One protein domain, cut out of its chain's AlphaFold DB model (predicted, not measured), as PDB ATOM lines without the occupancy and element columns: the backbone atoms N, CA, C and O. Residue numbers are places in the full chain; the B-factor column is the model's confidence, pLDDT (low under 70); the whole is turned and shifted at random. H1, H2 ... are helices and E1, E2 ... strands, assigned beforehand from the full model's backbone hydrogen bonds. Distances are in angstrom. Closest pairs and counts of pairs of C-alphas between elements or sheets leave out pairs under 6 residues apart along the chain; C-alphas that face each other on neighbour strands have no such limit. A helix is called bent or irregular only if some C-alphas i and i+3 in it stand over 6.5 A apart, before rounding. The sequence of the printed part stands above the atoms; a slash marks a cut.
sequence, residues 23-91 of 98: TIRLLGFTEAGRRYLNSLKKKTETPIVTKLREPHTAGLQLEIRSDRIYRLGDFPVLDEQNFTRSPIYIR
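AT A GLANCE: This is residues 23 to 91 of the 98 residues of an uncharacterized protein of Trichococcus flocculiformis (UniProt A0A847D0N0). A flat, loose model: a tiny two-stranded parallel sheet, E1 and E2, has H1 folding back from one end and the kinked H2 away beyond the other, with long links between. The 69 printed residues, under half in named elements, run E1, H1, H2, E2, mostly helix, with a radius of gyration of the C-alphas of 13.9 A and spans of 40 by 30 by 14 A.

IN THESE COORDINATES: E1 is residues 28 to 30, from C-alpha 28 at (7.831, -33.377, 0.990); E2 is residues 88 to 90, ending with C-alpha 90 at (1.664, -30.029, 4.296). H1 is 31 to 40, 14.4 A; H2 is 56 to 71, 21.8 A, irregular, with C-alphas 59 and 62 8.0 A apart and a kink of 51 degrees near residue 63.

HOW THE PARTS SIT: E1 and E2 are parallel at 11 degrees, N 29 and O 88 within hydrogen-bond range at 2.8 A. They form a strand-helix-strand unit, parallel neighbour strands with H1 and H2 between. The closest C-alphas of H1 and E2, Glu 31 and Ile 90, are 6.4 A apart. H1 and E1 are near each other; H2 is apart from both. Every O i to N i+4 pair is within range in H1, 9 of 12 in H2. Residues 24 to 25 pair with 48 to 49, parallel.

THE WHOLE: The printed part has no cut. Links H1 to H2 and H2 to E2 are long; residues 72 to 77 stand free. Residues 54 to 57 are under pLDDT 70.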
ATOM      1  N   THR A  23      21.150 -42.681  -1.149       84.81
ATOM      2  CA  THR A  23      20.498 -41.577  -0.448       84.81
ATOM      3  C   THR A  23      18.977 -41.646  -0.537       84.81
ATOM      4  O   THR A  23      18.407 -42.221  -1.462       84.81
ATOM      5  N   ILE A  24      18.310 -41.029   0.439       87.69
ATOM      6  CA  ILE A  24      16.863 -40.824   0.450       87.69
ATOM      7  C   ILE A  24      16.591 -39.363   0.086       87.69
ATOM      8  O   ILE A  24      16.855 -38.464   0.888       87.69
ATOM      9  N   ARG A  25      16.024 -39.113  -1.099       88.75
ATOM     10  CA  ARG A  25      15.575 -37.776  -1.514       88.75
ATOM     11  C   ARG A  25      14.229 -37.445  -0.863       88.75
ATOM     12  O   ARG A  25      13.214 -38.075  -1.148       88.75
ATOM     13  N   LEU A  26      14.199 -36.438   0.010       91.12
ATOM     14  CA  LEU A  26      12.974 -35.964   0.655       91.12
ATOM     15  C   LEU A  26      12.333 -34.839  -0.165       91.12
ATOM     16  O   LEU A  26      12.803 -33.704  -0.141       91.12
ATOM     17  N   LEU A  27      11.222 -35.149  -0.835       92.50
ATOM     18  CA  LEU A  27      10.476 -34.200  -1.676       92.50
ATOM     19  C   LEU A  27       9.405 -33.415  -0.902       92.50
ATOM     20  O   LEU A  27       9.098 -32.272  -1.234       92.50
ATOM     21  N   GLY A  28       8.852 -34.004   0.158       92.94
ATOM     22  CA  GLY A  28       7.831 -33.377   0.990       92.94
ATOM     23  C   GLY A  28       7.404 -34.252   2.163       92.94
ATOM     24  O   GLY A  28       7.761 -35.426   2.240       92.94
ATOM     25  N   PHE A  29       6.680 -33.666   3.112       93.31
ATOM     26  CA  PHE A  29       6.180 -34.346   4.302       93.31
ATOM     27  C   PHE A  29       4.963 -33.629   4.896       93.31
ATOM     28  O   PHE A  29       4.804 -32.413   4.789       93.31
ATOM     29  N   THR A  30       4.116 -34.395   5.579       94.56
ATOM     30  CA  THR A  30       3.018 -33.857   6.392       94.56
ATOM     31  C   THR A  30       3.499 -33.494   7.797       94.56
ATOM     32  O   THR A  30       4.620 -33.822   8.191       94.56
ATOM     33  N   GLU A  31       2.640 -32.883   8.609       93.06
ATOM     34  CA  GLU A  31       2.936 -32.636  10.027       93.06
ATOM     35  C   GLU A  31       3.244 -33.926  10.816       93.06
ATOM     36  O   GLU A  31       4.186 -33.966  11.610       93.06
ATOM     37  N   ALA A  32       2.526 -35.021  10.550       92.12
ATOM     38  CA  ALA A  32       2.866 -36.328  11.116       92.12
ATOM     39  C   ALA A  32       4.208 -36.854  10.568       92.12
ATOM     40  O   ALA A  32       5.054 -37.317  11.338       92.12
ATOM     41  N   GLY A  33       4.438 -36.705   9.258       92.31
ATOM     42  CA  GLY A  33       5.690 -37.081   8.601       92.31
ATOM     43  C   GLY A  33       6.905 -36.340   9.163       92.31
ATOM     44  O   GLY A  33       7.947 -36.951   9.374       92.31
ATOM     45  N   ARG A  34       6.769 -35.054   9.508       91.25
ATOM     46  CA  ARG A  34       7.827 -34.261  10.151       91.25
ATOM     47  C   ARG A  34       8.257 -34.868  11.486       91.25
ATOM     48  O   ARG A  34       9.454 -35.018  11.734       91.25
ATOM     49  N   ARG A  35       7.293 -35.224  12.343       91.62
ATOM     50  CA  ARG A  35       7.567 -35.857  13.645       91.62
ATOM     51  C   ARG A  35       8.259 -37.205  13.468       91.62
ATOM     52  O   ARG A  35       9.254 -37.469  14.142       91.62
ATOM     53  N   TYR A  36       7.790 -38.005  12.514       91.75
ATOM     54  CA  TYR A  36       8.408 -39.284  12.186       91.75
ATOM     55  C   TYR A  36       9.846 -39.110  11.674       91.75
ATOM     56  O   TYR A  36      10.768 -39.698  12.235       91.75
ATOM     57  N   LEU A  37      10.072 -38.223  10.701       91.00
ATOM     58  CA  LEU A  37      11.398 -37.930  10.149       91.00
ATOM     59  C   LEU A  37      12.384 -37.445  11.216       91.00
ATOM     60  O   LEU A  37      13.547 -37.839  11.200       91.00
ATOM     61  N   ASN A  38      11.933 -36.636  12.177       88.56
ATOM     62  CA  ASN A  38      12.777 -36.202  13.293       88.56
ATOM     63  C   ASN A  38      13.218 -37.374  14.183       88.56
ATOM     64  O   ASN A  38      14.347 -37.375  14.673       88.56
ATOM     65  N   SER A  39      12.356 -38.378  14.374       88.62
ATOM     66  CA  SER A  39      12.713 -39.604  15.099       88.62
ATOM     67  C   SER A  39      13.622 -40.533  14.282       88.62
ATOM     68  O   SER A  39      14.491 -41.195  14.851       88.62
ATOM     69  N   LEU A  40      13.456 -40.541  12.956       86.81
ATOM     70  CA  LEU A  40      14.165 -41.413  12.020       86.81
ATOM     71  C   LEU A  40      15.597 -40.941  11.740       86.81
ATOM     72  O   LEU A  40      16.508 -41.760  11.690       86.81
ATOM     73  N   LYS A  41      15.826 -39.623  11.643       77.38
ATOM     74  CA  LYS A  41      17.151 -39.032  11.356       77.38
ATOM     75  C   LYS A  41      18.267 -39.496  12.296       77.38
ATOM     76  O   LYS A  41      19.426 -39.447  11.915       77.38
ATOM     77  N   LYS A  42      17.933 -39.929  13.516       73.81
ATOM     78  CA  LYS A  42      18.905 -40.436  14.500       73.81
ATOM     79  C   LYS A  42      19.257 -41.918  14.322       73.81
ATOM     80  O   LYS A  42      20.155 -42.395  15.001       73.81
ATOM     81  N   LYS A  43      18.514 -42.652  13.490       77.94
ATOM     82  CA  LYS A  43      18.533 -44.123  13.419       77.94
ATOM     83  C   LYS A  43      18.877 -44.675  12.036       77.94
ATOM     84  O   LYS A  43      19.002 -45.883  11.897       77.94
ATOM     85  N   THR A  44      18.973 -43.825  11.019       81.25
ATOM     86  CA  THR A  44      19.149 -44.264   9.632       81.25
ATOM     87  C   THR A  44      20.590 -44.070   9.181       81.25
ATOM     88  O   THR A  44      21.134 -42.977   9.294       81.25
ATOM     89  N   GLU A  45      21.177 -45.133   8.632       82.69
ATOM     90  CA  GLU A  45      22.519 -45.127   8.030       82.69
ATOM     91  C   GLU A  45      22.544 -44.400   6.676       82.69
ATOM     92  O   GLU A  45      23.543 -43.788   6.308       82.69
ATOM     93  N   THR A  46      21.432 -44.432   5.938       83.19
ATOM     94  CA  THR A  46      21.281 -43.761   4.644       83.19
ATOM     95  C   THR A  46      20.985 -42.259   4.804       83.19
ATOM     96  O   THR A  46      19.985 -41.883   5.426       83.19
ATOM     97  N   PRO A  47      21.783 -41.359   4.205       84.12
ATOM     98  CA  PRO A  47      21.574 -39.922   4.332       84.12
ATOM     99  C   PRO A  47      20.254 -39.479   3.689       84.12
ATOM    100  O   PRO A  47      19.972 -39.795   2.530       84.12
ATOM    101  N   ILE A  48      19.466 -38.696   4.434       87.94
ATOM    102  CA  ILE A  48      18.237 -38.057   3.940       87.94
ATOM    103  C   ILE A  48      18.580 -36.668   3.397       87.94
ATOM    104  O   ILE A  48      18.903 -35.753   4.160       87.94
ATOM    105  N   VAL A  49      18.462 -36.494   2.082       86.69
ATOM    106  CA  VAL A  49      18.806 -35.266   1.359       86.69
ATOM    107  C   VAL A  49      17.540 -34.489   1.026       86.69
ATOM    108  O   VAL A  49      16.588 -35.019   0.465       86.69
ATOM    109  N   THR A  50      17.528 -33.205   1.381       86.19
ATOM    110  CA  THR A  50      16.397 -32.294   1.119       86.19
ATOM    111  C   THR A  50      16.694 -31.329  -0.017       86.19
ATOM    112  O   THR A  50      15.889 -31.180  -0.928       86.19
ATOM    113  N   LYS A  51      17.864 -30.690   0.034       80.31
ATOM    114  CA  LYS A  51      18.385 -29.805  -1.008       80.31
ATOM    115  C   LYS A  51      19.628 -30.438  -1.600       80.31
ATOM    116  O   LYS A  51      20.455 -30.941  -0.836       80.31
ATOM    117  N   LEU A  52      19.787 -30.370  -2.919       80.06
ATOM    118  CA  LEU A  52      21.021 -30.834  -3.546       80.06
ATOM    119  C   LEU A  52      22.088 -29.790  -3.290       80.06
ATOM    120  O   LEU A  52      22.035 -28.674  -3.794       80.06
ATOM    121  N   ARG A  53      23.020 -30.147  -2.418       75.81
ATOM    122  CA  ARG A  53      24.235 -29.397  -2.129       75.81
ATOM    123  C   ARG A  53      25.365 -30.405  -2.032       75.81
ATOM    124  O   ARG A  53      25.131 -31.565  -1.678       75.81
ATOM    125  N   GLU A  54      26.575 -29.960  -2.339       66.88
ATOM    126  CA  GLU A  54      27.762 -30.772  -2.095       66.88
ATOM    127  C   GLU A  54      27.802 -31.203  -0.618       66.88
ATOM    128  O   GLU A  54      27.446 -30.403   0.255       66.88
ATOM    129  N   PRO A  55      28.158 -32.468  -0.323       65.25
ATOM    130  CA  PRO A  55      28.718 -33.493  -1.221       65.25
ATOM    131  C   PRO A  55      27.685 -34.436  -1.884       65.25
ATOM    132  O   PRO A  55      28.059 -35.320  -2.651       65.25
ATOM    133  N   HIS A  56      26.385 -34.285  -1.617       67.19
ATOM    134  CA  HIS A  56      25.361 -35.280  -1.987       67.19
ATOM    135  C   HIS A  56      25.000 -35.315  -3.482       67.19
ATOM    136  O   HIS A  56      24.323 -36.232  -3.941       67.19
ATOM    137  N   THR A  57      25.467 -34.335  -4.254       68.12
ATOM    138  CA  THR A  57      25.220 -34.203  -5.694       68.12
ATOM    139  C   THR A  57      25.735 -35.407  -6.496       68.12
ATOM    140  O   THR A  57      25.161 -35.735  -7.531       68.12
ATOM    141  N   ALA A  58      26.797 -36.085  -6.042       71.31
ATOM    142  CA  ALA A  58      27.406 -37.201  -6.773       71.31
ATOM    143  C   ALA A  58      26.448 -38.396  -6.957       71.31
ATOM    144  O   ALA A  58      26.380 -38.954  -8.047       71.31
ATOM    145  N   GLY A  59      25.646 -38.727  -5.937       75.69
ATOM    146  CA  GLY A  59      24.676 -39.832  -5.998       75.69
ATOM    147  C   GLY A  59      23.374 -39.502  -6.738       75.69
ATOM    148  O   GLY A  59      22.573 -40.392  -6.999       75.69
ATOM    149  N   LEU A  60      23.145 -38.231  -7.089       85.06
ATOM    150  CA  LEU A  60      21.883 -37.747  -7.670       85.06
ATOM    151  C   LEU A  60      22.052 -37.167  -9.082       85.06
ATOM    152  O   LEU A  60      21.185 -36.450  -9.578       85.06
ATOM    153  N   GLN A  61      23.153 -37.492  -9.769       87.50
ATOM    154  CA  GLN A  61      23.419 -37.002 -11.129       87.50
ATOM    155  C   GLN A  61      22.331 -37.404 -12.127       87.50
ATOM    156  O   GLN A  61      21.940 -36.597 -12.972       87.50
ATOM    157  N   LEU A  62      21.813 -38.633 -12.016       89.88
ATOM    158  CA  LEU A  62      20.727 -39.080 -12.884       89.88
ATOM    159  C   LEU A  62      19.443 -38.275 -12.644       89.88
ATOM    160  O   LEU A  62      18.787 -37.926 -13.619       89.88
ATOM    161  N   GLU A  63      19.136 -37.931 -11.391       90.19
ATOM    162  CA  GLU A  63      17.970 -37.112 -11.035       90.19
ATOM    163  C   GLU A  63      18.099 -35.683 -11.592       90.19
ATOM    164  O   GLU A  63      17.198 -35.188 -12.264       90.19
ATOM    165  N   ILE A  64      19.264 -35.044 -11.427       90.44
ATOM    166  CA  ILE A  64      19.523 -33.715 -12.013       90.44
ATOM    167  C   ILE A  64      19.360 -33.759 -13.538       90.44
ATOM    168  O   ILE A  64      18.774 -32.856 -14.141       90.44
ATOM    169  N   ARG A  65      19.899 -34.801 -14.181       92.81
ATOM    170  CA  ARG A  65      19.806 -34.984 -15.633       92.81
ATOM    171  C   ARG A  65      18.360 -35.195 -16.077       92.81
ATOM    172  O   ARG A  65      17.950 -34.570 -17.056       92.81
ATOM    173  N   SER A  66      17.589 -36.023 -15.372       93.25
ATOM    174  CA  SER A  66      16.180 -36.252 -15.700       93.25
ATOM    175  C   SER A  66      15.341 -34.996 -15.542       93.25
ATOM    176  O   SER A  66      14.548 -34.696 -16.430       93.25
ATOM    177  N   ASP A  67      15.567 -34.222 -14.484       92.44
ATOM    178  CA  ASP A  67      14.821 -32.989 -14.245       92.44
ATOM    179  C   ASP A  67      15.112 -31.949 -15.324       92.44
ATOM    180  O   ASP A  67      14.196 -31.331 -15.859       92.44
ATOM    181  N   ARG A  68      16.379 -31.802 -15.727       91.38
ATOM    182  CA  ARG A  68      16.758 -30.915 -16.838       91.38
ATOM    183  C   ARG A  68      16.082 -31.304 -18.145       91.38
ATOM    184  O   ARG A  68      15.628 -30.420 -18.859       91.38
ATOM    185  N   ILE A  69      16.003 -32.599 -18.447       93.12
ATOM    186  CA  ILE A  69      15.311 -33.096 -19.642       93.12
ATOM    187  C   ILE A  69      13.806 -32.845 -19.541       93.12
ATOM    188  O   ILE A  69      13.205 -32.392 -20.509       93.12
ATOM    189  N   TYR A  70      13.201 -33.084 -18.376       93.06
ATOM    190  CA  TYR A  70      11.779 -32.832 -18.151       93.06
ATOM    191  C   TYR A  70      11.416 -31.358 -18.387       93.06
ATOM    192  O   TYR A  70      10.423 -31.067 -19.050       93.06
ATOM    193  N   ARG A  71      12.271 -30.427 -17.943       91.62
ATOM    194  CA  ARG A  71      12.101 -28.977 -18.159       91.62
ATOM    195  C   ARG A  71      12.067 -28.568 -19.637       91.62
ATOM    196  O   ARG A  71      11.521 -27.514 -19.936       91.62
ATOM    197  N   LEU A  72      12.623 -29.370 -20.550       90.31
ATOM    198  CA  LEU A  72      12.585 -29.090 -21.994       90.31
ATOM    199  C   LEU A  72      11.198 -29.314 -22.611       90.31
ATOM    200  O   LEU A  72      10.948 -28.842 -23.717       90.31
ATOM    201  N   GLY A  73      10.324 -30.065 -21.935       89.88
ATOM    202  CA  GLY A  73       8.983 -30.382 -22.424       89.88
ATOM    203  C   GLY A  73       7.918 -29.341 -22.082       89.88
ATOM    204  O   GLY A  73       6.794 -29.489 -22.556       89.88
ATOM    205  N   ASP A  74       8.241 -28.327 -21.273       84.31
ATOM    206  CA  ASP A  74       7.271 -27.334 -20.802       84.31
ATOM    207  C   ASP A  74       7.455 -25.966 -21.474       84.31
ATOM    208  O   ASP A  74       8.575 -25.540 -21.774       84.31
ATOM    209  N   PHE A  75       6.336 -25.271 -21.688       80.06
ATOM    210  CA  PHE A  75       6.288 -23.904 -22.201       80.06
ATOM    211  C   PHE A  75       5.286 -23.082 -21.373       80.06
ATOM    212  O   PHE A  75       4.078 -23.283 -21.511       80.06
ATOM    213  N   PRO A  76       5.751 -22.111 -20.560       82.81
ATOM    214  CA  PRO A  76       7.132 -21.630 -20.437       82.81
ATOM    215  C   PRO A  76       8.081 -22.638 -19.764       82.81
ATOM    216  O   PRO A  76       7.650 -23.536 -19.051       82.81
ATOM    217  N   VAL A  77       9.389 -22.461 -19.982       83.00
ATOM    218  CA  VAL A  77      10.421 -23.319 -19.378       83.00
ATOM    219  C   VAL A  77      10.324 -23.254 -17.853       83.00
ATOM    220  O   VAL A  77      10.435 -22.176 -17.270       83.00
ATOM    221  N   LEU A  78      10.174 -24.411 -17.207       86.12
ATOM    222  CA  LEU A  78      10.158 -24.523 -15.749       86.12
ATOM    223  C   LEU A  78      11.486 -24.066 -15.131       86.12
ATOM    224  O   LEU A  78      12.572 -24.349 -15.651       86.12
ATOM    225  N   ASP A  79      11.405 -23.437 -13.962       87.56
ATOM    226  CA  ASP A  79      12.577 -23.085 -13.160       87.56
ATOM    227  C   ASP A  79      13.320 -24.322 -12.634       87.56
ATOM    228  O   ASP A  79      12.758 -25.409 -12.487       87.56
ATOM    229  N   GLU A  80      14.607 -24.155 -12.321       87.38
ATOM    230  CA  GLU A  80      15.409 -25.200 -11.680       87.38
ATOM    231  C   GLU A  80      14.941 -25.437 -10.236       87.38
ATOM    232  O   GLU A  80      14.921 -24.513  -9.420       87.38
ATOM    233  N   GLN A  81      14.612 -26.689  -9.901       86.19
ATOM    234  CA  GLN A  81      14.015 -27.033  -8.605       86.19
ATOM    235  C   GLN A  81      14.939 -27.841  -7.687       86.19
ATOM    236  O   GLN A  81      14.683 -27.899  -6.484       86.19
ATOM    237  N   ASN A  82      16.030 -28.427  -8.191       86.06
ATOM    238  CA  ASN A  82      16.852 -29.342  -7.391       86.06
ATOM    239  C   ASN A  82      17.617 -28.683  -6.240       86.06
ATOM    240  O   ASN A  82      17.803 -29.278  -5.176       86.06
ATOM    241  N   PHE A  83      18.080 -27.454  -6.456       85.88
ATOM    242  CA  PHE A  83      19.020 -26.783  -5.554       85.88
ATOM    243  C   PHE A  83      18.328 -25.800  -4.599       85.88
ATOM    244  O   PHE A  83      18.753 -25.604  -3.456       85.88
ATOM    245  N   THR A  84      17.263 -25.160  -5.073       81.50
ATOM    246  CA  THR A  84      16.626 -24.004  -4.427       81.50
ATOM    247  C   THR A  84      15.364 -24.388  -3.662       81.50
ATOM    248  O   THR A  84      15.053 -23.767  -2.640       81.50
ATOM    249  N   ARG A  85      14.653 -25.433  -4.108       86.06
ATOM    250  CA  ARG A  85      13.346 -25.797  -3.565       86.06
ATOM    251  C   ARG A  85      13.493 -26.554  -2.248       86.06
ATOM    252  O   ARG A  85      14.233 -27.526  -2.132       86.06
ATOM    253  N   SER A  86      12.789 -26.078  -1.225       89.12
ATOM    254  CA  SER A  86      12.644 -26.817   0.031       89.12
ATOM    255  C   SER A  86      11.559 -27.891  -0.122       89.12
ATOM    256  O   SER A  86      10.637 -27.688  -0.917       89.12
ATOM    257  N   PRO A  87      11.619 -28.996   0.644       91.44
ATOM    258  CA  PRO A  87      10.579 -30.016   0.610       91.44
ATOM    259  C   PRO A  87       9.202 -29.424   0.909       91.44
ATOM    260  O   PRO A  87       9.065 -28.543   1.763       91.44
ATOM    261  N   ILE A  88       8.181 -29.935   0.229       93.31
ATOM    262  CA  ILE A  88       6.799 -29.484   0.398       93.31
ATOM    263  C   ILE A  88       6.320 -29.884   1.792       93.31
ATOM    264  O   ILE A  88       6.296 -31.066   2.130       93.31
ATOM    265  N   TYR A  89       5.927 -28.907   2.604       93.56
ATOM    266  CA  TYR A  89       5.368 -29.156   3.927       93.56
ATOM    267  C   TYR A  89       3.853 -28.966   3.906       93.56
ATOM    268  O   TYR A  89       3.363 -27.867   3.655       93.56
ATOM    269  N   ILE A  90       3.123 -30.041   4.200       92.88
ATOM    270  CA  ILE A  90       1.664 -30.029   4.296       92.88
ATOM    271  C   ILE A  90       1.289 -30.020   5.779       92.88
ATOM    272  O   ILE A  90       1.375 -31.037   6.479       92.88
ATOM    273  N   ARG A  91       0.878 -28.853   6.274       85.56
ATOM    274  CA  ARG A  91       0.230 -28.741   7.583       85.56
ATOM    275  C   ARG A  91      -1.184 -29.288   7.414       85.56
ATOM    276  O   ARG A  91      -1.844 -28.910   6.457       85.56
TER     277      ARG A  91